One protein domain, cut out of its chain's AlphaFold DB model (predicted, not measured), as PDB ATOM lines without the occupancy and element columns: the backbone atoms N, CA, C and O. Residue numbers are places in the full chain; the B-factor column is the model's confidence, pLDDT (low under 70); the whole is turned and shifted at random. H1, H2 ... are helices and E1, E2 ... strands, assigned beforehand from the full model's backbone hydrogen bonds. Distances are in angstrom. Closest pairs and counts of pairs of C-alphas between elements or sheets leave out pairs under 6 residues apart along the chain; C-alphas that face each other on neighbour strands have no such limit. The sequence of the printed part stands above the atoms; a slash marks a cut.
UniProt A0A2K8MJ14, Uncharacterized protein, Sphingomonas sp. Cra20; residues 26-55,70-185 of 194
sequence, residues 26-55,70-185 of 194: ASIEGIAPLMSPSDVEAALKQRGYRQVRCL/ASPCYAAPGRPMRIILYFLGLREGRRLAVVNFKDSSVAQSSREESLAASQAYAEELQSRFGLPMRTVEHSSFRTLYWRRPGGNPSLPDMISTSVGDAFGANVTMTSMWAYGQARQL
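What this domain is: This is residues 26 to 55 and 70 to 185 of the 194 residues of an uncharacterized protein of Sphingomonas sp. Cra20 (UniProt A0A2K8MJ14). One broad, strongly twisted sheet of eight antiparallel strands forms a wall, with the long helix H2 packed along one face over E7 and the shorter H1 on the same face near the E1 edge. The opposite face has no helix on it, and the last helix, H3, lies off the sheet at one end of the longest axis. The printed part has 146 residues with three named helices and eight named strands, in the order H1 E1 E2 E3 E4 H2 E5 E6 E7 E8 H3, and across the sheet the strands run E1 E2 E3 E4 E8 E7 E6 E5. The class is mixed, helices and strands in two layers, and the whole is compact, with a radius of gyration of the C-alphas of 15.5 A and spans of 48 by 33 by 24 A.

How they stand to each other: H1, residues 37 to 46, is on the sheet at a height of 8.6 A, only just over none of its strands: 2 of its C-alphas fall on E1, residues 50 to 52, and 2 on E2, residues 73 to 75. E1 is an edge strand, antiparallel to E2, with N 50 and O 75 2.8 A apart. E2, E3 at residues 82 to 86 and E4 at residues 95 to 99 form a meander, each strand the antiparallel neighbour of the one before; N 74 and O 83 are 2.8 A apart, N 95 and O 86 3.4 A. The pairing of E3 is staggered: residues 82 to 84 pair with E2 and 84 to 86 with E4. H2, residues 111 to 129, lies over E7, residues 158 to 164, at a height of 7.9 A and runs along the strands, at 16 degrees to E7 on the local plane; their closest C-alphas, of Ser 118 and Val 163, are 5.0 A apart. A second meander joins E5, residues 134 to 137, E6, residues 141 to 147, E7 and E8, residues 171 to 174. Within hydrogen-bond range are N 136 and O 143 at 2.8 A, N 144 and O 161 at 2.8 A, and N 172 and O 160 at 2.8 A. E8, of the second meander, and E4, of the first, are antiparallel neighbours, with N 99 and O 171 2.8 A apart. H3, residues 177 to 185, is not on the sheet and touches no helix. Every O i to N i+4 pair is within hydrogen-bond range in H1 and H2; in H3, 3 of 5 are.

Where its parts are: H1 begins at C-alpha 37, (16.615, 76.765, -59.115), and measures 14.5 A. H2 measures 26.8 A, from C-alpha 111 at (33.530, 77.162, -29.303). E6 measures 20.4 A, E7 19.7 A and E3 13.1 A. H3, 12.7 A, ends at C-alpha 185, (7.663, 96.924, -62.132).

The domain as a whole: The C-alphas farthest apart, of Ser 110 and Leu 185, are 48.1 A apart. Residues 56 to 69 are not printed, and C-alphas 55 and 70 are 11.2 A apart across this cut. Of the links printed whole, E4 to H2 is long, with 11 residues. The mean pLDDT of the printed part is 73.5, and 53 residues are under 70, among them 84 to 109 and 177 to 185.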
ATOM      1  N   ALA A  26      32.281  85.688 -58.343       84.38
ATOM      2  CA  ALA A  26      31.990  85.809 -56.917       84.38
ATOM      3  C   ALA A  26      31.348  84.544 -56.322       84.38
ATOM      4  O   ALA A  26      31.071  84.513 -55.128       84.38
ATOM      5  N   SER A  27      31.100  83.515 -57.139       85.75
ATOM      6  CA  SER A  27      30.381  82.319 -56.698       85.75
ATOM      7  C   SER A  27      31.108  81.574 -55.571       85.75
ATOM      8  O   SER A  27      32.338  81.475 -55.555       85.75
ATOM      9  N   ILE A  28      30.343  81.019 -54.636       82.50
ATOM     10  CA  ILE A  28      30.829  80.163 -53.547       82.50
ATOM     11  C   ILE A  28      30.218  78.787 -53.751       82.50
ATOM     12  O   ILE A  28      29.013  78.677 -53.957       82.50
ATOM     13  N   GLU A  29      31.048  77.741 -53.760       81.62
ATOM     14  CA  GLU A  29      30.619  76.379 -54.112       81.62
ATOM     15  C   GLU A  29      29.850  76.323 -55.452       81.62
ATOM     16  O   GLU A  29      28.936  75.530 -55.645       81.62
ATOM     17  N   GLY A  30      30.223  77.185 -56.409       82.81
ATOM     18  CA  GLY A  30      29.556  77.292 -57.713       82.81
ATOM     19  C   GLY A  30      28.173  77.951 -57.674       82.81
ATOM     20  O   GLY A  30      27.499  77.990 -58.698       82.81
ATOM     21  N   ILE A  31      27.759  78.482 -56.522       81.62
ATOM     22  CA  ILE A  31      26.466  79.134 -56.313       81.62
ATOM     23  C   ILE A  31      26.658  80.642 -56.260       81.62
ATOM     24  O   ILE A  31      27.617  81.149 -55.682       81.62
ATOM     25  N   ALA A  32      25.711  81.365 -56.839       82.00
ATOM     26  CA  ALA A  32      25.672  82.811 -56.882       82.00
ATOM     27  C   ALA A  32      24.218  83.312 -56.792       82.00
ATOM     28  O   ALA A  32      23.291  82.598 -57.192       82.00
ATOM     29  N   PRO A  33      23.995  84.548 -56.312       78.56
ATOM     30  CA  PRO A  33      22.706  85.219 -56.442       78.56
ATOM     31  C   PRO A  33      22.181  85.212 -57.884       78.56
ATOM     32  O   PRO A  33      22.955  85.240 -58.841       78.56
ATOM     33  N   LEU A  34      20.851  85.228 -58.029       73.69
ATOM     34  CA  LEU A  34      20.127  85.249 -59.309       73.69
ATOM     35  C   LEU A  34      20.225  83.954 -60.139       73.69
ATOM     36  O   LEU A  34      19.608  83.868 -61.197       73.69
ATOM     37  N   MET A  35      20.956  82.928 -59.697       77.06
ATOM     38  CA  MET A  35      20.916  81.624 -60.368       77.06
ATOM     39  C   MET A  35      19.506  81.020 -60.316       77.06
ATOM     40  O   MET A  35      18.763  81.203 -59.341       77.06
ATOM     41  N   SER A  36      19.142  80.297 -61.378       74.94
ATOM     42  CA  SER A  36      17.880  79.567 -61.413       74.94
ATOM     43  C   SER A  36      17.900  78.414 -60.400       74.94
ATOM     44  O   SER A  36      18.971  77.903 -60.052       74.94
ATOM     45  N   PRO A  37      16.727  77.965 -59.926       75.25
ATOM     46  CA  PRO A  37      16.615  76.765 -59.115       75.25
ATOM     47  C   PRO A  37      17.399  75.544 -59.587       75.25
ATOM     48  O   PRO A  37      18.165  74.972 -58.809       75.25
ATOM     49  N   SER A  38      17.257  75.203 -60.865       78.00
ATOM     50  CA  SER A  38      17.917  74.057 -61.481       78.00
ATOM     51  C   SER A  38      19.434  74.214 -61.542       78.00
ATOM     52  O   SER A  38      20.149  73.247 -61.293       78.00
ATOM     53  N   ASP A  39      19.942  75.420 -61.821       82.56
ATOM     54  CA  ASP A  39      21.391  75.655 -61.899       82.56
ATOM     55  C   ASP A  39      22.052  75.524 -60.527       82.56
ATOM     56  O   ASP A  39      23.148  74.976 -60.407       82.56
ATOM     57  N   VAL A  40      21.378  75.998 -59.473       79.75
ATOM     58  CA  VAL A  40      21.873  75.856 -58.099       79.75
ATOM     59  C   VAL A  40      21.914  74.387 -57.691       79.75
ATOM     60  O   VAL A  40      22.919  73.924 -57.155       79.75
ATOM     61  N   GLU A  41      20.852  73.632 -57.971       81.00
ATOM     62  CA  GLU A  41      20.804  72.196 -57.684       81.00
ATOM     63  C   GLU A  41      21.857  71.410 -58.472       81.00
ATOM     64  O   GLU A  41      22.517  70.533 -57.910       81.00
ATOM     65  N   ALA A  42      22.075  71.753 -59.744       85.44
ATOM     66  CA  ALA A  42      23.122  71.157 -60.561       85.44
ATOM     67  C   ALA A  42      24.523  71.442 -59.993       85.44
ATOM     68  O   ALA A  42      25.311  70.505 -59.834       85.44
ATOM     69  N   ALA A  43      24.819  72.695 -59.629       87.00
ATOM     70  CA  ALA A  43      26.104  73.091 -59.046       87.00
ATOM     71  C   ALA A  43      26.383  72.367 -57.717       87.00
ATOM     72  O   ALA A  43      27.472  71.828 -57.503       87.00
ATOM     73  N   LEU A  44      25.373  72.287 -56.850       85.88
ATOM     74  CA  LEU A  44      25.438  71.566 -55.581       85.88
ATOM     75  C   LEU A  44      25.694  70.070 -55.792       85.88
ATOM     76  O   LEU A  44      26.608  69.504 -55.187       85.88
ATOM     77  N   LYS A  45      24.939  69.432 -56.692       86.38
ATOM     78  CA  LYS A  45      25.085  68.004 -57.001       86.38
ATOM     79  C   LYS A  45      26.476  67.676 -57.546       86.38
ATOM     80  O   LYS A  45      27.067  66.685 -57.125       86.38
ATOM     81  N   GLN A  46      27.017  68.514 -58.434       90.12
ATOM     82  CA  GLN A  46      28.380  68.361 -58.968       90.12
ATOM     83  C   GLN A  46      29.451  68.388 -57.870       90.12
ATOM     84  O   GLN A  46      30.481  67.733 -57.997       90.12
ATOM     85  N   ARG A  47      29.198  69.109 -56.774       86.19
ATOM     86  CA  ARG A  47      30.104  69.233 -55.621       86.19
ATOM     87  C   ARG A  47      29.820  68.231 -54.502       86.19
ATOM     88  O   ARG A  47      30.414  68.322 -53.431       86.19
ATOM     89  N   GLY A  48      28.940  67.260 -54.748       86.12
ATOM     90  CA  GLY A  48      28.617  66.193 -53.801       86.12
ATOM     91  C   GLY A  48      27.645  66.603 -52.694       86.12
ATOM     92  O   GLY A  48      27.413  65.816 -51.774       86.12
ATOM     93  N   TYR A  49      27.050  67.794 -52.781       83.75
ATOM     94  CA  TYR A  49      26.004  68.213 -51.860       83.75
ATOM     95  C   TYR A  49      24.707  67.452 -52.127       83.75
ATOM     96  O   TYR A  49      24.302  67.226 -53.269       83.75
ATOM     97  N   ARG A  50      24.030  67.081 -51.042       81.06
ATOM     98  CA  ARG A  50      22.713  66.448 -51.045       81.06
ATOM     99  C   ARG A  50      21.757  67.275 -50.208       81.06
ATOM    100  O   ARG A  50      22.159  67.863 -49.204       81.06
ATOM    101  N   GLN A  51      20.498  67.315 -50.625       77.88
ATOM    102  CA  GLN A  51      19.459  67.987 -49.859       77.88
ATOM    103  C   GLN A  51      19.225  67.245 -48.538       77.88
ATOM    104  O   GLN A  51      19.149  66.018 -48.504       77.88
ATOM    105  N   VAL A  52      19.120  68.001 -47.451       69.62
ATOM    106  CA  VAL A  52      18.912  67.511 -46.085       69.62
ATOM    107  C   VAL A  52      17.824  68.332 -45.398       69.62
ATOM    108  O   VAL A  52      17.581  69.488 -45.748       69.62
ATOM    109  N   ARG A  53      17.173  67.768 -44.376       67.94
ATOM    110  CA  ARG A  53      16.185  68.500 -43.569       67.94
ATOM    111  C   ARG A  53      16.879  69.556 -42.712       67.94
ATOM    112  O   ARG A  53      17.827  69.225 -42.003       67.94
ATOM    113  N   CYS A  54      16.420  70.805 -42.752       66.19
ATOM    114  CA  CYS A  54      16.851  71.844 -41.811       66.19
ATOM    115  C   CYS A  54      16.404  71.463 -40.385       66.19
ATOM    116  O   CYS A  54      15.220  71.222 -40.166       66.19
ATOM    117  N   LEU A  55      17.348  71.333 -39.445       53.62
ATOM    118  CA  LEU A  55      17.066  71.039 -38.032       53.62
ATOM    119  C   LEU A  55      17.058  72.364 -37.254       53.62
ATOM    120  O   LEU A  55      17.894  73.227 -37.516       53.62
ATOM    121  N   ALA A  70       9.746  76.090 -46.638       54.47
ATOM    122  CA  ALA A  70      11.080  75.592 -46.302       54.47
ATOM    123  C   ALA A  70      12.232  75.896 -47.289       54.47
ATOM    124  O   ALA A  70      12.424  75.208 -48.293       54.47
ATOM    125  N   SER A  71      13.099  76.841 -46.911       60.44
ATOM    126  CA  SER A  71      14.448  76.980 -47.469       60.44
ATOM    127  C   SER A  71      15.158  75.612 -47.516       60.44
ATOM    128  O   SER A  71      15.360  75.005 -46.462       60.44
ATOM    129  N   PRO A  72      15.548  75.080 -48.689       69.81
ATOM    130  CA  PRO A  72      16.218  73.805 -48.808       69.81
ATOM    131  C   PRO A  72      17.628  73.950 -48.251       69.81
ATOM    132  O   PRO A  72      18.374  74.882 -48.574       69.81
ATOM    133  N   CYS A  73      17.978  72.998 -47.397       73.94
ATOM    134  CA  CYS A  73      19.315  72.857 -46.862       73.94
ATOM    135  C   CYS A  73      20.072  71.788 -47.649       73.94
ATOM    136  O   CYS A  73      19.505  70.752 -47.993       73.94
ATOM    137  N   TYR A  74      21.368  71.996 -47.851       76.94
ATOM    138  CA  TYR A  74      22.251  71.033 -48.495       76.94
ATOM    139  C   TYR A  74      23.508  70.810 -47.663       76.94
ATOM    140  O   TYR A  74      24.053  71.752 -47.088       76.94
ATOM    141  N   ALA A  75      23.981  69.569 -47.624       75.69
ATOM    142  CA  ALA A  75      25.215  69.179 -46.949       75.69
ATOM    143  C   ALA A  75      25.988  68.160 -47.795       75.69
ATOM    144  O   ALA A  75      25.393  67.420 -48.580       75.69
ATOM    145  N   ALA A  76      27.307  68.120 -47.631       74.94
ATOM    146  CA  ALA A  76      28.195  67.170 -48.294       74.94
ATOM    147  C   ALA A  76      29.151  66.550 -47.258       74.94
ATOM    148  O   ALA A  76      29.651  67.282 -46.401       74.94
ATOM    149  N   PRO A  77      29.440  65.236 -47.323       68.50
ATOM    150  CA  PRO A  77      30.421  64.608 -46.441       68.50
ATOM    151  C   PRO A  77      31.797  65.273 -46.550       68.50
ATOM    152  O   PRO A  77      32.254  65.577 -47.652       68.50
ATOM    153  N   GLY A  78      32.460  65.492 -45.411       67.75
ATOM    154  CA  GLY A  78      33.801  66.086 -45.363       67.75
ATOM    155  C   GLY A  78      33.861  67.568 -45.750       67.75
ATOM    156  O   GLY A  78      34.955  68.112 -45.881       67.75
ATOM    157  N   ARG A  79      32.715  68.235 -45.939       70.50
ATOM    158  CA  ARG A  79      32.655  69.690 -46.106       70.50
ATOM    159  C   ARG A  79      32.271  70.331 -44.779       70.50
ATOM    160  O   ARG A  79      31.286  69.909 -44.180       70.50
ATOM    161  N   PRO A  80      32.966  71.402 -44.363       60.00
ATOM    162  CA  PRO A  80      32.573  72.142 -43.166       60.00
ATOM    163  C   PRO A  80      31.246  72.892 -43.374       60.00
ATOM    164  O   PRO A  80      30.619  73.319 -42.411       60.00
ATOM    165  N   MET A  81      30.809  73.047 -44.634       66.00
ATOM    166  CA  MET A  81      29.691  73.906 -45.004       66.00
ATOM    167  C   MET A  81      28.365  73.187 -45.182       66.00
ATOM    168  O   MET A  81      28.244  72.263 -45.988       66.00
ATOM    169  N   ARG A  82      27.335  73.737 -44.536       69.31
ATOM    170  CA  ARG A  82      25.931  73.517 -44.879       69.31
ATOM    171  C   ARG A  82      25.394  74.745 -45.606       69.31
ATOM    172  O   ARG A  82      25.556  75.876 -45.160       69.31
ATOM    173  N   ILE A  83      24.752  74.517 -46.742       72.81
ATOM    174  CA  ILE A  83      24.238  75.580 -47.605       72.81
ATOM    175  C   ILE A  83      22.737  75.701 -47.363       72.81
ATOM    176  O   ILE A  83      22.008  74.725 -47.542       72.81
ATOM    177  N   ILE A  84      22.277  76.883 -46.948       69.81
ATOM    178  CA  ILE A  84      20.856  77.187 -46.754       69.81
ATOM    179  C   ILE A  84      20.449  78.216 -47.812       69.81
ATOM    180  O   ILE A  84      21.017  79.302 -47.910       69.81
ATOM    181  N   LEU A  85      19.480  77.866 -48.652       68.94
ATOM    182  CA  LEU A  85      19.037  78.745 -49.733       68.94
ATOM    183  C   LEU A  85      17.787  79.509 -49.312       68.94
ATOM    184  O   LEU A  85      16.809  78.888 -48.918       68.94
ATOM    185  N   TYR A  86      17.786  80.834 -49.453       66.00
ATOM    186  CA  TYR A  86      16.633  81.667 -49.105       66.00
ATOM    187  C   TYR A  86      16.011  82.260 -50.356       66.00
ATOM    188  O   TYR A  86      16.618  83.066 -51.059       66.00
ATOM    189  N   PHE A  87      14.771  81.896 -50.631       58.00
ATOM    190  CA  PHE A  87      14.101  82.363 -51.827       58.00
ATOM    191  C   PHE A  87      13.429  83.698 -51.615       58.00
ATOM    192  O   PHE A  87      12.779  83.947 -50.607       58.00
ATOM    193  N   LEU A  88      13.507  84.517 -52.649       53.34
ATOM    194  CA  LEU A  88      12.412  85.414 -52.941       53.34
ATOM    195  C   LEU A  88      11.631  84.807 -54.081       53.34
ATOM    196  O   LEU A  88      12.247  84.286 -55.012       53.34
ATOM    197  N   GLY A  89      10.314  84.938 -54.056       49.12
ATOM    198  CA  GLY A  89       9.451  84.598 -55.184       49.12
ATOM    199  C   GLY A  89       9.634  85.527 -56.391       49.12
ATOM    200  O   GLY A  89       8.663  86.096 -56.876       49.12
ATOM    201  N   LEU A  90      10.863  85.729 -56.875       51.25
ATOM    202  CA  LEU A  90      11.145  86.441 -58.119       51.25
ATOM    203  C   LEU A  90      11.177  85.456 -59.287       51.25
ATOM    204  O   LEU A  90      11.773  84.385 -59.187       51.25
ATOM    205  N   ARG A  91      10.604  85.866 -60.428       46.59
ATOM    206  CA  ARG A  91      10.595  85.083 -61.679       46.59
ATOM    207  C   ARG A  91      11.997  84.697 -62.174       46.59
ATOM    208  O   ARG A  91      12.122  83.700 -62.873       46.59
ATOM    209  N   GLU A  92      13.035  85.456 -61.810       45.59
ATOM    210  CA  GLU A  92      14.384  85.336 -62.391       45.59
ATOM    211  C   GLU A  92      15.519  85.004 -61.404       45.59
ATOM    212  O   GLU A  92      16.688  85.106 -61.776       45.59
ATOM    213  N   GLY A  93      15.227  84.553 -60.176       44.38
ATOM    214  CA  GLY A  93      16.249  83.835 -59.402       44.38
ATOM    215  C   GLY A  93      16.273  84.031 -57.889       44.38
ATOM    216  O   GLY A  93      15.709  84.969 -57.322       44.38
ATOM    217  N   ARG A  94      16.971  83.084 -57.249       48.88
ATOM    218  CA  ARG A  94      17.113  82.926 -55.795       48.88
ATOM    219  C   ARG A  94      17.957  84.067 -55.193       48.88
ATOM    220  O   ARG A  94      18.928  84.520 -55.809       48.88
ATOM    221  N   ARG A  95      17.661  84.480 -53.953       51.81
ATOM    222  CA  ARG A  95      18.688  85.075 -53.079       51.81
ATOM    223  C   ARG A  95      19.500  83.927 -52.474       51.81
ATOM    224  O   ARG A  95      18.980  82.841 -52.241       51.81
ATOM    225  N   LEU A  96      20.782  84.138 -52.212       50.88
ATOM    226  CA  LEU A  96      21.535  83.224 -51.358       50.88
ATOM    227  C   LEU A  96      21.745  83.922 -50.023       50.88
ATOM    228  O   LEU A  96      22.766  84.572 -49.818       50.88
ATOM    229  N   ALA A  97      20.745  83.864 -49.142       47.62
ATOM    230  CA  ALA A  97      20.810  84.725 -47.970       47.62
ATOM    231  C   ALA A  97      21.777  84.231 -46.887       47.62
ATOM    232  O   ALA A  97      22.352  85.093 -46.241       47.62
ATOM    233  N   VAL A  98      22.057  82.937 -46.681       47.53
ATOM    234  CA  VAL A  98      23.040  82.555 -45.645       47.53
ATOM    235  C   VAL A  98      23.594  81.141 -45.847       47.53
ATOM    236  O   VAL A  98      22.841  80.177 -45.915       47.53
ATOM    237  N   VAL A  99      24.916  80.981 -45.873       48.75
ATOM    238  CA  VAL A  99      25.585  79.699 -45.608       48.75
ATOM    239  C   VAL A  99      25.833  79.645 -44.105       48.75
ATOM    240  O   VAL A  99      26.709  80.349 -43.613       48.75
ATOM    241  N   ASN A 100      25.035  78.860 -43.379       47.66
ATOM    242  CA  ASN A 100      25.164  78.684 -41.932       47.66
ATOM    243  C   ASN A 100      25.671  77.286 -41.618       47.66
ATOM    244  O   ASN A 100      25.146  76.293 -42.126       47.66
ATOM    245  N   PHE A 101      26.639  77.206 -40.716       46.50
ATOM    246  CA  PHE A 101      27.123  75.939 -40.207       46.50
ATOM    247  C   PHE A 101      26.279  75.455 -39.045       46.50
ATOM    248  O   PHE A 101      25.965  76.208 -38.128       46.50
ATOM    249  N   LYS A 102      25.939  74.172 -39.113       43.06
ATOM    250  CA  LYS A 102      25.836  73.238 -37.990       43.06
ATOM    251  C   LYS A 102      25.551  71.877 -38.612       43.06
ATOM    252  O   LYS A 102      24.422  71.562 -39.001       43.06
ATOM    253  N   ASP A 103      26.615  71.112 -38.824       36.88
ATOM    254  CA  ASP A 103      26.478  69.671 -38.998       36.88
ATOM    255  C   ASP A 103      26.008  69.094 -37.647       36.88
ATOM    256  O   ASP A 103      26.419  69.547 -36.583       36.88
ATOM    257  N   SER A 104      25.099  68.127 -37.663       36.78
ATOM    258  CA  SER A 104      24.681  67.403 -36.459       36.78
ATOM    259  C   SER A 104      25.812  66.557 -35.858       36.78
ATOM    260  O   SER A 104      25.756  66.255 -34.671       36.78
ATOM    261  N   SER A 105      26.861  66.230 -36.624       41.19
ATOM    262  CA  SER A 105      28.119  65.693 -36.076       41.19
ATOM    263  C   SER A 105      28.980  66.777 -35.390       41.19
ATOM    264  O   SER A 105      29.780  66.480 -34.510       41.19
ATOM    265  N   VAL A 106      28.719  68.050 -35.718       40.12
ATOM    266  CA  VAL A 106      29.317  69.298 -35.192       40.12
ATOM    267  C   VAL A 106      28.438  69.926 -34.094       40.12
ATOM    268  O   VAL A 106      28.819  70.908 -33.472       40.12
ATOM    269  N   ALA A 107      27.322  69.297 -33.704       42.25
ATOM    270  CA  ALA A 107      26.704  69.571 -32.400       42.25
ATOM    271  C   ALA A 107      27.673  69.292 -31.220       42.25
ATOM    272  O   ALA A 107      27.375  69.647 -30.083       42.25
ATOM    273  N   GLN A 108      28.833  68.683 -31.506       48.41
ATOM    274  CA  GLN A 108      29.960  68.465 -30.601       48.41
ATOM    275  C   GLN A 108      31.156  69.408 -30.832       48.41
ATOM    276  O   GLN A 108      32.114  69.315 -30.068       48.41
ATOM    277  N   SER A 109      31.150  70.293 -31.842       55.19
ATOM    278  CA  SER A 109      32.313  71.160 -32.064       55.19
ATOM    279  C   SER A 109      32.444  72.185 -30.954       55.19
ATOM    280  O   SER A 109      31.459  72.833 -30.581       55.19
ATOM    281  N   SER A 110      33.656  72.366 -30.448       70.50
ATOM    282  CA  SER A 110      33.900  73.336 -29.388       70.50
ATOM    283  C   SER A 110      33.719  74.774 -29.903       70.50
ATOM    284  O   SER A 110      33.770  75.059 -31.106       70.50
ATOM    285  N   ARG A 111      33.524  75.722 -28.979       79.06
ATOM    286  CA  ARG A 111      33.530  77.162 -29.303       79.06
ATOM    287  C   ARG A 111      34.823  77.578 -30.011       79.06
ATOM    288  O   ARG A 111      34.793  78.427 -30.896       79.06
ATOM    289  N   GLU A 112      35.940  76.959 -29.638       82.31
ATOM    290  CA  GLU A 112      37.262  77.218 -30.211       82.31
ATOM    291  C   GLU A 112      37.346  76.746 -31.662       82.31
ATOM    292  O   GLU A 112      37.813  77.493 -32.518       82.31
ATOM    293  N   GLU A 113      36.822  75.559 -31.969       79.19
ATOM    294  CA  GLU A 113      36.766  75.042 -33.341       79.19
ATOM    295  C   GLU A 113      35.886  75.914 -34.238       79.19
ATOM    296  O   GLU A 113      36.251  76.214 -35.375       79.19
ATOM    297  N   SER A 114      34.748  76.379 -33.716       76.25
ATOM    298  CA  SER A 114      33.859  77.290 -34.443       76.25
ATOM    299  C   SER A 114      34.530  78.639 -34.712       76.25
ATOM    300  O   SER A 114      34.471  79.149 -35.834       76.25
ATOM    301  N   LEU A 115      35.220  79.201 -33.717       84.94
ATOM    302  CA  LEU A 115      35.974  80.437 -33.891       84.94
ATOM    303  C   LEU A 115      37.101  80.260 -34.919       84.94
ATOM    304  O   LEU A 115      37.187  81.062 -35.849       84.94
ATOM    305  N   ALA A 116      37.903  79.199 -34.805       86.25
ATOM    306  CA  ALA A 116      39.002  78.907 -35.722       86.25
ATOM    307  C   ALA A 116      38.508  78.709 -37.164       86.25
ATOM    308  O   ALA A 116      39.073  79.282 -38.094       86.25
ATOM    309  N   ALA A 117      37.407  77.974 -37.358       82.75
ATOM    310  CA  ALA A 117      36.791  77.810 -38.672       82.75
ATOM    311  C   ALA A 117      36.309  79.153 -39.246       82.75
ATOM    312  O   ALA A 117      36.542  79.438 -40.420       82.75
ATOM    313  N   SER A 118      35.681  80.001 -38.420       85.31
ATOM    314  CA  SER A 118      35.234  81.333 -38.851       85.31
ATOM    315  C   SER A 118      36.400  82.234 -39.271       85.31
ATOM    316  O   SER A 118      36.311  82.928 -40.282       85.31
ATOM    317  N   GLN A 119      37.517  82.176 -38.541       92.38
ATOM    318  CA  GLN A 119      38.734  82.931 -38.839       92.38
ATOM    319  C   GLN A 119      39.386  82.449 -40.136       92.38
ATOM    320  O   GLN A 119      39.587  83.255 -41.042       92.38
ATOM    321  N   ALA A 120      39.630  81.143 -40.258       90.75
ATOM    322  CA  ALA A 120      40.270  80.553 -41.431       90.75
ATOM    323  C   ALA A 120      39.508  80.874 -42.725       90.75
ATOM    324  O   ALA A 120      40.099  81.181 -43.757       90.75
ATOM    325  N   TYR A 121      38.177  80.859 -42.673       89.56
ATOM    326  CA  TYR A 121      37.371  81.158 -43.851       89.56
ATOM    327  C   TYR A 121      37.266  82.652 -44.155       89.56
ATOM    328  O   TYR A 121      37.229  83.040 -45.321       89.56
ATOM    329  N   ALA A 122      37.279  83.516 -43.139       92.94
ATOM    330  CA  ALA A 122      37.426  84.951 -43.363       92.94
ATOM    331  C   ALA A 122      38.756  85.283 -44.061       92.94
ATOM    332  O   ALA A 122      38.769  86.100 -44.984       92.94
ATOM    333  N   GLU A 123      39.845  84.620 -43.670       95.56
ATOM    334  CA  GLU A 123      41.151  84.733 -44.325       95.56
ATOM    335  C   GLU A 123      41.119  84.204 -45.765       95.56
ATOM    336  O   GLU A 123      41.644  84.860 -46.666       95.56
ATOM    337  N   GLU A 124      40.439  83.081 -46.022       92.50
ATOM    338  CA  GLU A 124      40.226  82.560 -47.380       92.50
ATOM    339  C   GLU A 124      39.504  83.586 -48.269       92.50
ATOM    340  O   GLU A 124      39.956  83.896 -49.377       92.50
ATOM    341  N   LEU A 125      38.405  84.170 -47.777       91.44
ATOM    342  CA  LEU A 125      37.663  85.194 -48.511       91.44
ATOM    343  C   LEU A 125      38.498  86.457 -48.732       91.44
ATOM    344  O   LEU A 125      38.442  87.038 -49.816       91.44
ATOM    345  N   GLN A 126      39.309  86.862 -47.754       94.75
ATOM    346  CA  GLN A 126      40.221  87.997 -47.890       94.75
ATOM    347  C   GLN A 126      41.331  87.720 -48.913       94.75
ATOM    348  O   GLN A 126      41.645  88.588 -49.727       94.75
ATOM    349  N   SER A 127      41.888  86.506 -48.940       94.50
ATOM    350  CA  SER A 127      42.854  86.095 -49.962       94.50
ATOM    351  C   SER A 127      42.235  86.089 -51.359       94.50
ATOM    352  O   SER A 127      42.922  86.386 -52.336       94.50
ATOM    353  N   ARG A 128      40.948  85.742 -51.471       90.62
ATOM    354  CA  ARG A 128      40.241  85.663 -52.753       90.62
ATOM    355  C   ARG A 128      39.763  87.023 -53.267       90.62
ATOM    356  O   ARG A 128      39.816  87.270 -54.469       90.62
ATOM    357  N   PHE A 129      39.246  87.876 -52.387       89.69
ATOM    358  CA  PHE A 129      38.560  89.121 -52.754       89.69
ATOM    359  C   PHE A 129      39.313  90.395 -52.348       89.69
ATOM    360  O   PHE A 129      38.851  91.495 -52.651       89.69
ATOM    361  N   GLY A 130      40.472  90.266 -51.703       92.12
ATOM    362  CA  GLY A 130      41.230  91.382 -51.149       92.12
ATOM    363  C   GLY A 130      40.689  91.848 -49.796       92.12
ATOM    364  O   GLY A 130      39.898  91.166 -49.140       92.12
ATOM    365  N   LEU A 131      41.125  93.031 -49.354       93.56
ATOM    366  CA  LEU A 131      40.682  93.599 -48.079       93.56
ATOM    367  C   LEU A 131      39.165  93.877 -48.084       93.56
ATOM    368  O   LEU A 131      38.634  94.337 -49.100       93.56
ATOM    369  N   PRO A 132      38.464  93.639 -46.960       94.19
ATOM    370  CA  PRO A 132      37.054  93.990 -46.836       94.19
ATOM    371  C   PRO A 132      36.871  95.502 -46.995       94.19
ATOM    372  O   PRO A 132      37.645  96.301 -46.471       94.19
ATOM    373  N   MET A 133      35.805  95.909 -47.686       92.62
ATOM    374  CA  MET A 133      35.458  97.328 -47.829       92.62
ATOM    375  C   MET A 133      34.965  97.941 -46.512       92.62
ATOM    376  O   MET A 133      34.989  99.157 -46.339       92.62
ATOM    377  N   ARG A 134      34.430  97.099 -45.623       94.31
ATOM    378  CA  ARG A 134      33.869  97.483 -44.332       94.31
ATOM    379  C   ARG A 134      33.971  96.301 -43.380       94.31
ATOM    380  O   ARG A 134      33.613  95.184 -43.748       94.31
ATOM    381  N   THR A 135      34.359  96.585 -42.147       96.50
ATOM    382  CA  THR A 135      34.234  95.666 -41.014       96.50
ATOM    383  C   THR A 135      33.294  96.303 -39.999       96.50
ATOM    384  O   THR A 135      33.367  97.508 -39.757       96.50
ATOM    385  N   VAL A 136      32.364  95.521 -39.458       96.19
ATOM    386  CA  VAL A 136      31.458  95.939 -38.384       96.19
ATOM    387  C   VAL A 136      31.754  95.085 -37.164       96.19
ATOM    388  O   VAL A 136      31.649  93.864 -37.229       96.19
ATOM    389  N   GLU A 137      32.129  95.735 -36.072       96.56
ATOM    390  CA  GLU A 137      32.445  95.089 -34.800       96.56
ATOM    391  C   GLU A 137      31.186  95.011 -33.922       96.56
ATOM    392  O   GLU A 137      30.433  95.982 -33.802       96.56
ATOM    393  N   HIS A 138      30.972  93.861 -33.291       91.31
ATOM    394  CA  HIS A 138      29.981  93.625 -32.243       91.31
ATOM    395  C   HIS A 138      30.694  93.111 -30.983       91.31
ATOM    396  O   HIS A 138      31.879  92.791 -31.009       91.31
ATOM    397  N   SER A 139      29.984  93.014 -29.857       89.44
ATOM    398  CA  SER A 139      30.590  92.590 -28.583       89.44
ATOM    399  C   SER A 139      31.130  91.155 -28.589       89.44
ATOM    400  O   SER A 139      32.038  90.856 -27.822       89.44
ATOM    401  N   SER A 140      30.582  90.269 -29.426       83.69
ATOM    402  CA  SER A 140      30.931  88.839 -29.466       83.69
ATOM    403  C   SER A 140      31.365  88.329 -30.843       83.69
ATOM    404  O   SER A 140      31.710  87.158 -30.985       83.69
ATOM    405  N   PHE A 141      31.340  89.179 -31.867       89.75
ATOM    406  CA  PHE A 141      31.725  88.818 -33.227       89.75
ATOM    407  C   PHE A 141      32.006  90.064 -34.055       89.75
ATOM    408  O   PHE A 141      31.674  91.178 -33.663       89.75
ATOM    409  N   ARG A 142      32.554  89.871 -35.249       94.94
ATOM    410  CA  ARG A 142      32.677  90.925 -36.259       94.94
ATOM    411  C   ARG A 142      32.198  90.427 -37.605       94.94
ATOM    412  O   ARG A 142      32.358  89.249 -37.904       94.94
ATOM    413  N   THR A 143      31.667  91.311 -38.436       93.69
ATOM    414  CA  THR A 143      31.251  90.979 -39.802       93.69
ATOM    415  C   THR A 143      32.081  91.759 -40.810       93.69
ATOM    416  O   THR A 143      32.178  92.985 -40.741       93.69
ATOM    417  N   LEU A 144      32.669  91.038 -41.757       95.44
ATOM    418  CA  LEU A 144      33.480  91.564 -42.847       95.44
ATOM    419  C   LEU A 144      32.622  91.618 -44.110       95.44
ATOM    420  O   LEU A 144      31.905  90.662 -44.409       95.44
ATOM    421  N   TYR A 145      32.703  92.721 -44.848       92.81
ATOM    422  CA  TYR A 145      31.916  92.961 -46.052       92.81
ATOM    423  C   TYR A 145      32.827  93.264 -47.238       92.81
ATOM    424  O   TYR A 145      33.733  94.093 -47.145       92.81
ATOM    425  N   TRP A 146      32.515  92.670 -48.384       91.56
ATOM    426  CA  TRP A 146      33.112  92.965 -49.682       91.56
ATOM    427  C   TRP A 146      32.024  93.382 -50.666       91.56
ATOM    428  O   TRP A 146      30.899  92.875 -50.631       91.56
ATOM    429  N   ARG A 147      32.373  94.275 -51.597       86.62
ATOM    430  CA  ARG A 147      31.570  94.451 -52.814       86.62
ATOM    431  C   ARG A 147      31.723  93.213 -53.685       86.62
ATOM    432  O   ARG A 147      32.791  92.604 -53.687       86.62
ATOM    433  N   ARG A 148      30.705  92.892 -54.487       83.38
ATOM    434  CA  ARG A 148      30.854  91.906 -55.568       83.38
ATOM    435  C   ARG A 148      32.075  92.265 -56.445       83.38
ATOM    436  O   ARG A 148      32.104  93.369 -56.994       83.38
ATOM    437  N   PRO A 149      33.055  91.362 -56.633       73.12
ATOM    438  CA  PRO A 149      34.116  91.547 -57.625       73.12
ATOM    439  C   PRO A 149      33.546  91.730 -59.039       73.12
ATOM    440  O   PRO A 149      32.643  90.998 -59.443       73.12
ATOM    441  N   GLY A 150      34.035  92.723 -59.792       69.12
ATOM    442  CA  GLY A 150      33.437  93.100 -61.087       69.12
ATOM    443  C   GLY A 150      32.017  93.684 -60.963       69.12
ATOM    444  O   GLY A 150      31.253  93.714 -61.932       69.12
ATOM    445  N   GLY A 151      31.642  94.083 -59.743       65.50
ATOM    446  CA  GLY A 151      30.425  94.782 -59.350       65.50
ATOM    447  C   GLY A 151      30.253  96.126 -60.032       65.50
ATOM    448  O   GLY A 151      31.230  96.856 -60.161       65.50
ATOM    449  N   ASN A 152      29.017  96.510 -60.370       65.06
ATOM    450  CA  ASN A 152      28.728  97.933 -60.521       65.06
ATOM    451  C   ASN A 152      28.799  98.564 -59.116       65.06
ATOM    452  O   ASN A 152      27.993  98.173 -58.269       65.06
ATOM    453  N   PRO A 153      29.710  99.518 -58.846       65.94
ATOM    454  CA  PRO A 153      29.852 100.124 -57.523       65.94
ATOM    455  C   PRO A 153      28.591 100.824 -56.999       65.94
ATOM    456  O   PRO A 153      28.503 101.054 -55.795       65.94
ATOM    457  N   SER A 154      27.646 101.185 -57.878       64.25
ATOM    458  CA  SER A 154      26.383 101.833 -57.502       64.25
ATOM    459  C   SER A 154      25.306 100.859 -57.020       64.25
ATOM    460  O   SER A 154      24.362 101.281 -56.352       64.25
ATOM    461  N   LEU A 155      25.434  99.563 -57.327       65.56
ATOM    462  CA  LEU A 155      24.530  98.535 -56.824       65.56
ATOM    463  C   LEU A 155      25.111  97.959 -55.524       65.56
ATOM    464  O   LEU A 155      26.247  97.483 -55.541       65.56
ATOM    465  N   PRO A 156      24.362  97.953 -54.404       71.75
ATOM    466  CA  PRO A 156      24.846  97.442 -53.121       71.75
ATOM    467  C   PRO A 156      24.889  95.900 -53.059       71.75
ATOM    468  O   PRO A 156      24.467  95.291 -52.081       71.75
ATOM    469  N   ASP A 157      25.380  95.256 -54.118       79.12
ATOM    470  CA  ASP A 157      25.676  93.826 -54.156       79.12
ATOM    471  C   ASP A 157      26.850  93.521 -53.207       79.12
ATOM    472  O   ASP A 157      27.951  94.060 -53.373       79.12
ATOM    473  N   MET A 158      26.634  92.642 -52.228       84.44
ATOM    474  CA  MET A 158      27.598  92.378 -51.156       84.44
ATOM    475  C   MET A 158      27.853  90.891 -50.932       84.44
ATOM    476  O   MET A 158      26.959  90.057 -51.078       84.44
ATOM    477  N   ILE A 159      29.080  90.598 -50.510       87.50
ATOM    478  CA  ILE A 159      29.504  89.335 -49.906       87.50
ATOM    479  C   ILE A 159      29.875  89.654 -48.458       87.50
ATOM    480  O   ILE A 159      30.557  90.650 -48.217       87.50
ATOM    481  N   SER A 160      29.455  88.841 -47.494       88.12
ATOM    482  CA  SER A 160      29.835  89.033 -46.092       88.12
ATOM    483  C   SER A 160      30.081  87.727 -45.354       88.12
ATOM    484  O   SER A 160      29.448  86.723 -45.661       88.12
ATOM    485  N   THR A 161      30.957  87.760 -44.353       89.06
ATOM    486  CA  THR A 161      31.203  86.658 -43.406       89.06
ATOM    487  C   THR A 161      31.330  87.217 -41.993       89.06
ATOM    488  O   THR A 161      31.808  88.340 -41.816       89.06
ATOM    489  N   SER A 162      30.900  86.454 -40.994       88.00
ATOM    490  CA  SER A 162      31.020  86.798 -39.577       88.00
ATOM    491  C   SER A 162      32.068  85.925 -38.890       88.00
ATOM    492  O   SER A 162      32.069  84.710 -39.048       88.00
ATOM    493  N   VAL A 163      32.943  86.538 -38.098       88.94
ATOM    494  CA  VAL A 163      33.960  85.860 -37.287       88.94
ATOM    495  C   VAL A 163      33.532  85.919 -35.828       88.94
ATOM    496  O   VAL A 163      33.423  87.012 -35.269       88.94
ATOM    497  N   GLY A 164      33.293  84.757 -35.228       82.31
ATOM    498  CA  GLY A 164      32.845  84.607 -33.845       82.31
ATOM    499  C   GLY A 164      32.590  83.140 -33.494       82.31
ATOM    500  O   GLY A 164      32.446  82.294 -34.377       82.31
ATOM    501  N   ASP A 165      32.513  82.842 -32.201       79.62
ATOM    502  CA  ASP A 165      32.395  81.474 -31.673       79.62
ATOM    503  C   ASP A 165      31.083  80.761 -32.046       79.62
ATOM    504  O   ASP A 165      31.015  79.536 -32.033       79.62
ATOM    505  N   ALA A 166      30.046  81.515 -32.414       74.38
ATOM    506  CA  ALA A 166      28.740  80.983 -32.788       74.38
ATOM    507  C   ALA A 166      28.582  80.677 -34.288       74.38
ATOM    508  O   ALA A 166      27.570  80.086 -34.674       74.38
ATOM    509  N   PHE A 167      29.521  81.107 -35.138       71.94
ATOM    510  CA  PHE A 167      29.291  81.168 -36.586       71.94
ATOM    511  C   PHE A 167      29.922  80.018 -37.370       71.94
ATOM    512  O   PHE A 167      29.343  79.586 -38.368       71.94
ATOM    513  N   GLY A 168      31.099  79.532 -36.957       76.62
ATOM    514  CA  GLY A 168      31.910  78.696 -37.844       76.62
ATOM    515  C   GLY A 168      32.283  79.451 -39.126       76.62
ATOM    516  O   GLY A 168      32.126  80.670 -39.218       76.62
ATOM    517  N   ALA A 169      32.751  78.753 -40.155       77.38
ATOM    518  CA  ALA A 169      32.805  79.368 -41.477       77.38
ATOM    519  C   ALA A 169      31.391  79.649 -42.026       77.38
ATOM    520  O   ALA A 169      30.414  78.977 -41.731       77.38
ATOM    521  N   ASN A 170      31.228  80.754 -42.733       76.88
ATOM    522  CA  ASN A 170      29.915  81.216 -43.177       76.88
ATOM    523  C   ASN A 170      30.087  82.266 -44.262       76.88
ATOM    524  O   ASN A 170      31.108  82.952 -44.326       76.88
ATOM    525  N   VAL A 171      29.076  82.417 -45.108       82.75
ATOM    526  CA  VAL A 171      29.026  83.505 -46.083       82.75
ATOM    527  C   VAL A 171      27.590  83.842 -46.439       82.75
ATOM    528  O   VAL A 171      26.751  82.962 -46.625       82.75
ATOM    529  N   THR A 172      27.326  85.126 -46.608       80.75
ATOM    530  CA  THR A 172      26.093  85.652 -47.185       80.75
ATOM    531  C   THR A 172      26.423  86.384 -48.477       80.75
ATOM    532  O   THR A 172      27.384  87.151 -48.533       80.75
ATOM    533  N   MET A 173      25.626  86.152 -49.524       80.88
ATOM    534  CA  MET A 173      25.750  86.843 -50.808       80.88
ATOM    535  C   MET A 173      24.416  87.481 -51.187       80.88
ATOM    536  O   MET A 173      23.440  86.800 -51.505       80.88
ATOM    537  N   THR A 174      24.382  88.808 -51.199       76.88
ATOM    538  CA  THR A 174      23.159  89.577 -51.431       76.88
ATOM    539  C   THR A 174      23.282  90.366 -52.722       76.88
ATOM    540  O   THR A 174      24.225  91.138 -52.878       76.88
ATOM    541  N   SER A 175      22.306  90.214 -53.626       75.94
ATOM    542  CA  SER A 175      22.170  91.094 -54.788       75.94
ATOM    543  C   SER A 175      21.020  92.079 -54.624       75.94
ATOM    544  O   SER A 175      19.874  91.687 -54.388       75.94
ATOM    545  N   MET A 176      21.338  93.362 -54.786       70.62
ATOM    546  CA  MET A 176      20.399  94.473 -54.668       70.62
ATOM    547  C   MET A 176      19.706  94.809 -55.993       70.62
ATOM    548  O   MET A 176      18.630  95.405 -55.979       70.62
ATOM    549  N   TRP A 177      20.234  94.324 -57.124       68.31
ATOM    550  CA  TRP A 177      19.568  94.383 -58.435       68.31
ATOM    551  C   TRP A 177      18.145  93.797 -58.388       68.31
ATOM    552  O   TRP A 177      17.192  94.414 -58.861       68.31
ATOM    553  N   ALA A 178      17.982  92.672 -57.685       58.31
ATOM    554  CA  ALA A 178      16.693  92.018 -57.452       58.31
ATOM    555  C   ALA A 178      15.664  92.897 -56.707       58.31
ATOM    556  O   ALA A 178      14.462  92.711 -56.871       58.31
ATOM    557  N   TYR A 179      16.111  93.847 -55.875       56.56
ATOM    558  CA  TYR A 179      15.226  94.761 -55.139       56.56
ATOM    559  C   TYR A 179      14.863  96.017 -55.951       56.56
ATOM    560  O   TYR A 179      13.801  96.599 -55.728       56.56
ATOM    561  N   GLY A 180      15.734  96.446 -56.875       53.41
ATOM    562  CA  GLY A 180      15.530  97.635 -57.710       53.41
ATOM    563  C   GLY A 180      14.487  97.430 -58.811       53.41
ATOM    564  O   GLY A 180      13.606  98.272 -58.981       53.41
ATOM    565  N   GLN A 181      14.513  96.279 -59.493       48.56
ATOM    566  CA  GLN A 181      13.524  95.966 -60.535       48.56
ATOM    567  C   GLN A 181      12.105  95.761 -59.986       48.56
ATOM    568  O   GLN A 181      11.139  96.181 -60.621       48.56
ATOM    569  N   ALA A 182      11.952  95.181 -58.789       44.03
ATOM    570  CA  ALA A 182      10.631  94.967 -58.193       44.03
ATOM    571  C   ALA A 182       9.886  96.293 -57.932       44.03
ATOM    572  O   ALA A 182       8.675  96.367 -58.121       44.03
ATOM    573  N   ARG A 183      10.606  97.364 -57.562       41.16
ATOM    574  CA  ARG A 183      10.003  98.692 -57.352       41.16
ATOM    575  C   ARG A 183       9.611  99.386 -58.658       41.16
ATOM    576  O   ARG A 183       8.593 100.070 -58.670       41.16
ATOM    577  N   GLN A 184      10.360  99.200 -59.745       42.47
ATOM    578  CA  GLN A 184      10.017  99.774 -61.058       42.47
ATOM    579  C   GLN A 184       8.853  99.037 -61.737       42.47
ATOM    580  O   GLN A 184       7.961  99.673 -62.297       42.47
ATOM    581  N   LEU A 185       8.792  97.708 -61.618       40.56
ATOM    582  CA  LEU A 185       7.663  96.924 -62.132       40.56
ATOM    583  C   LEU A 185       6.369  97.170 -61.337       40.56
ATOM    584  O   LEU A 185       5.290  97.140 -61.918       40.56
TER     585      LEU A 185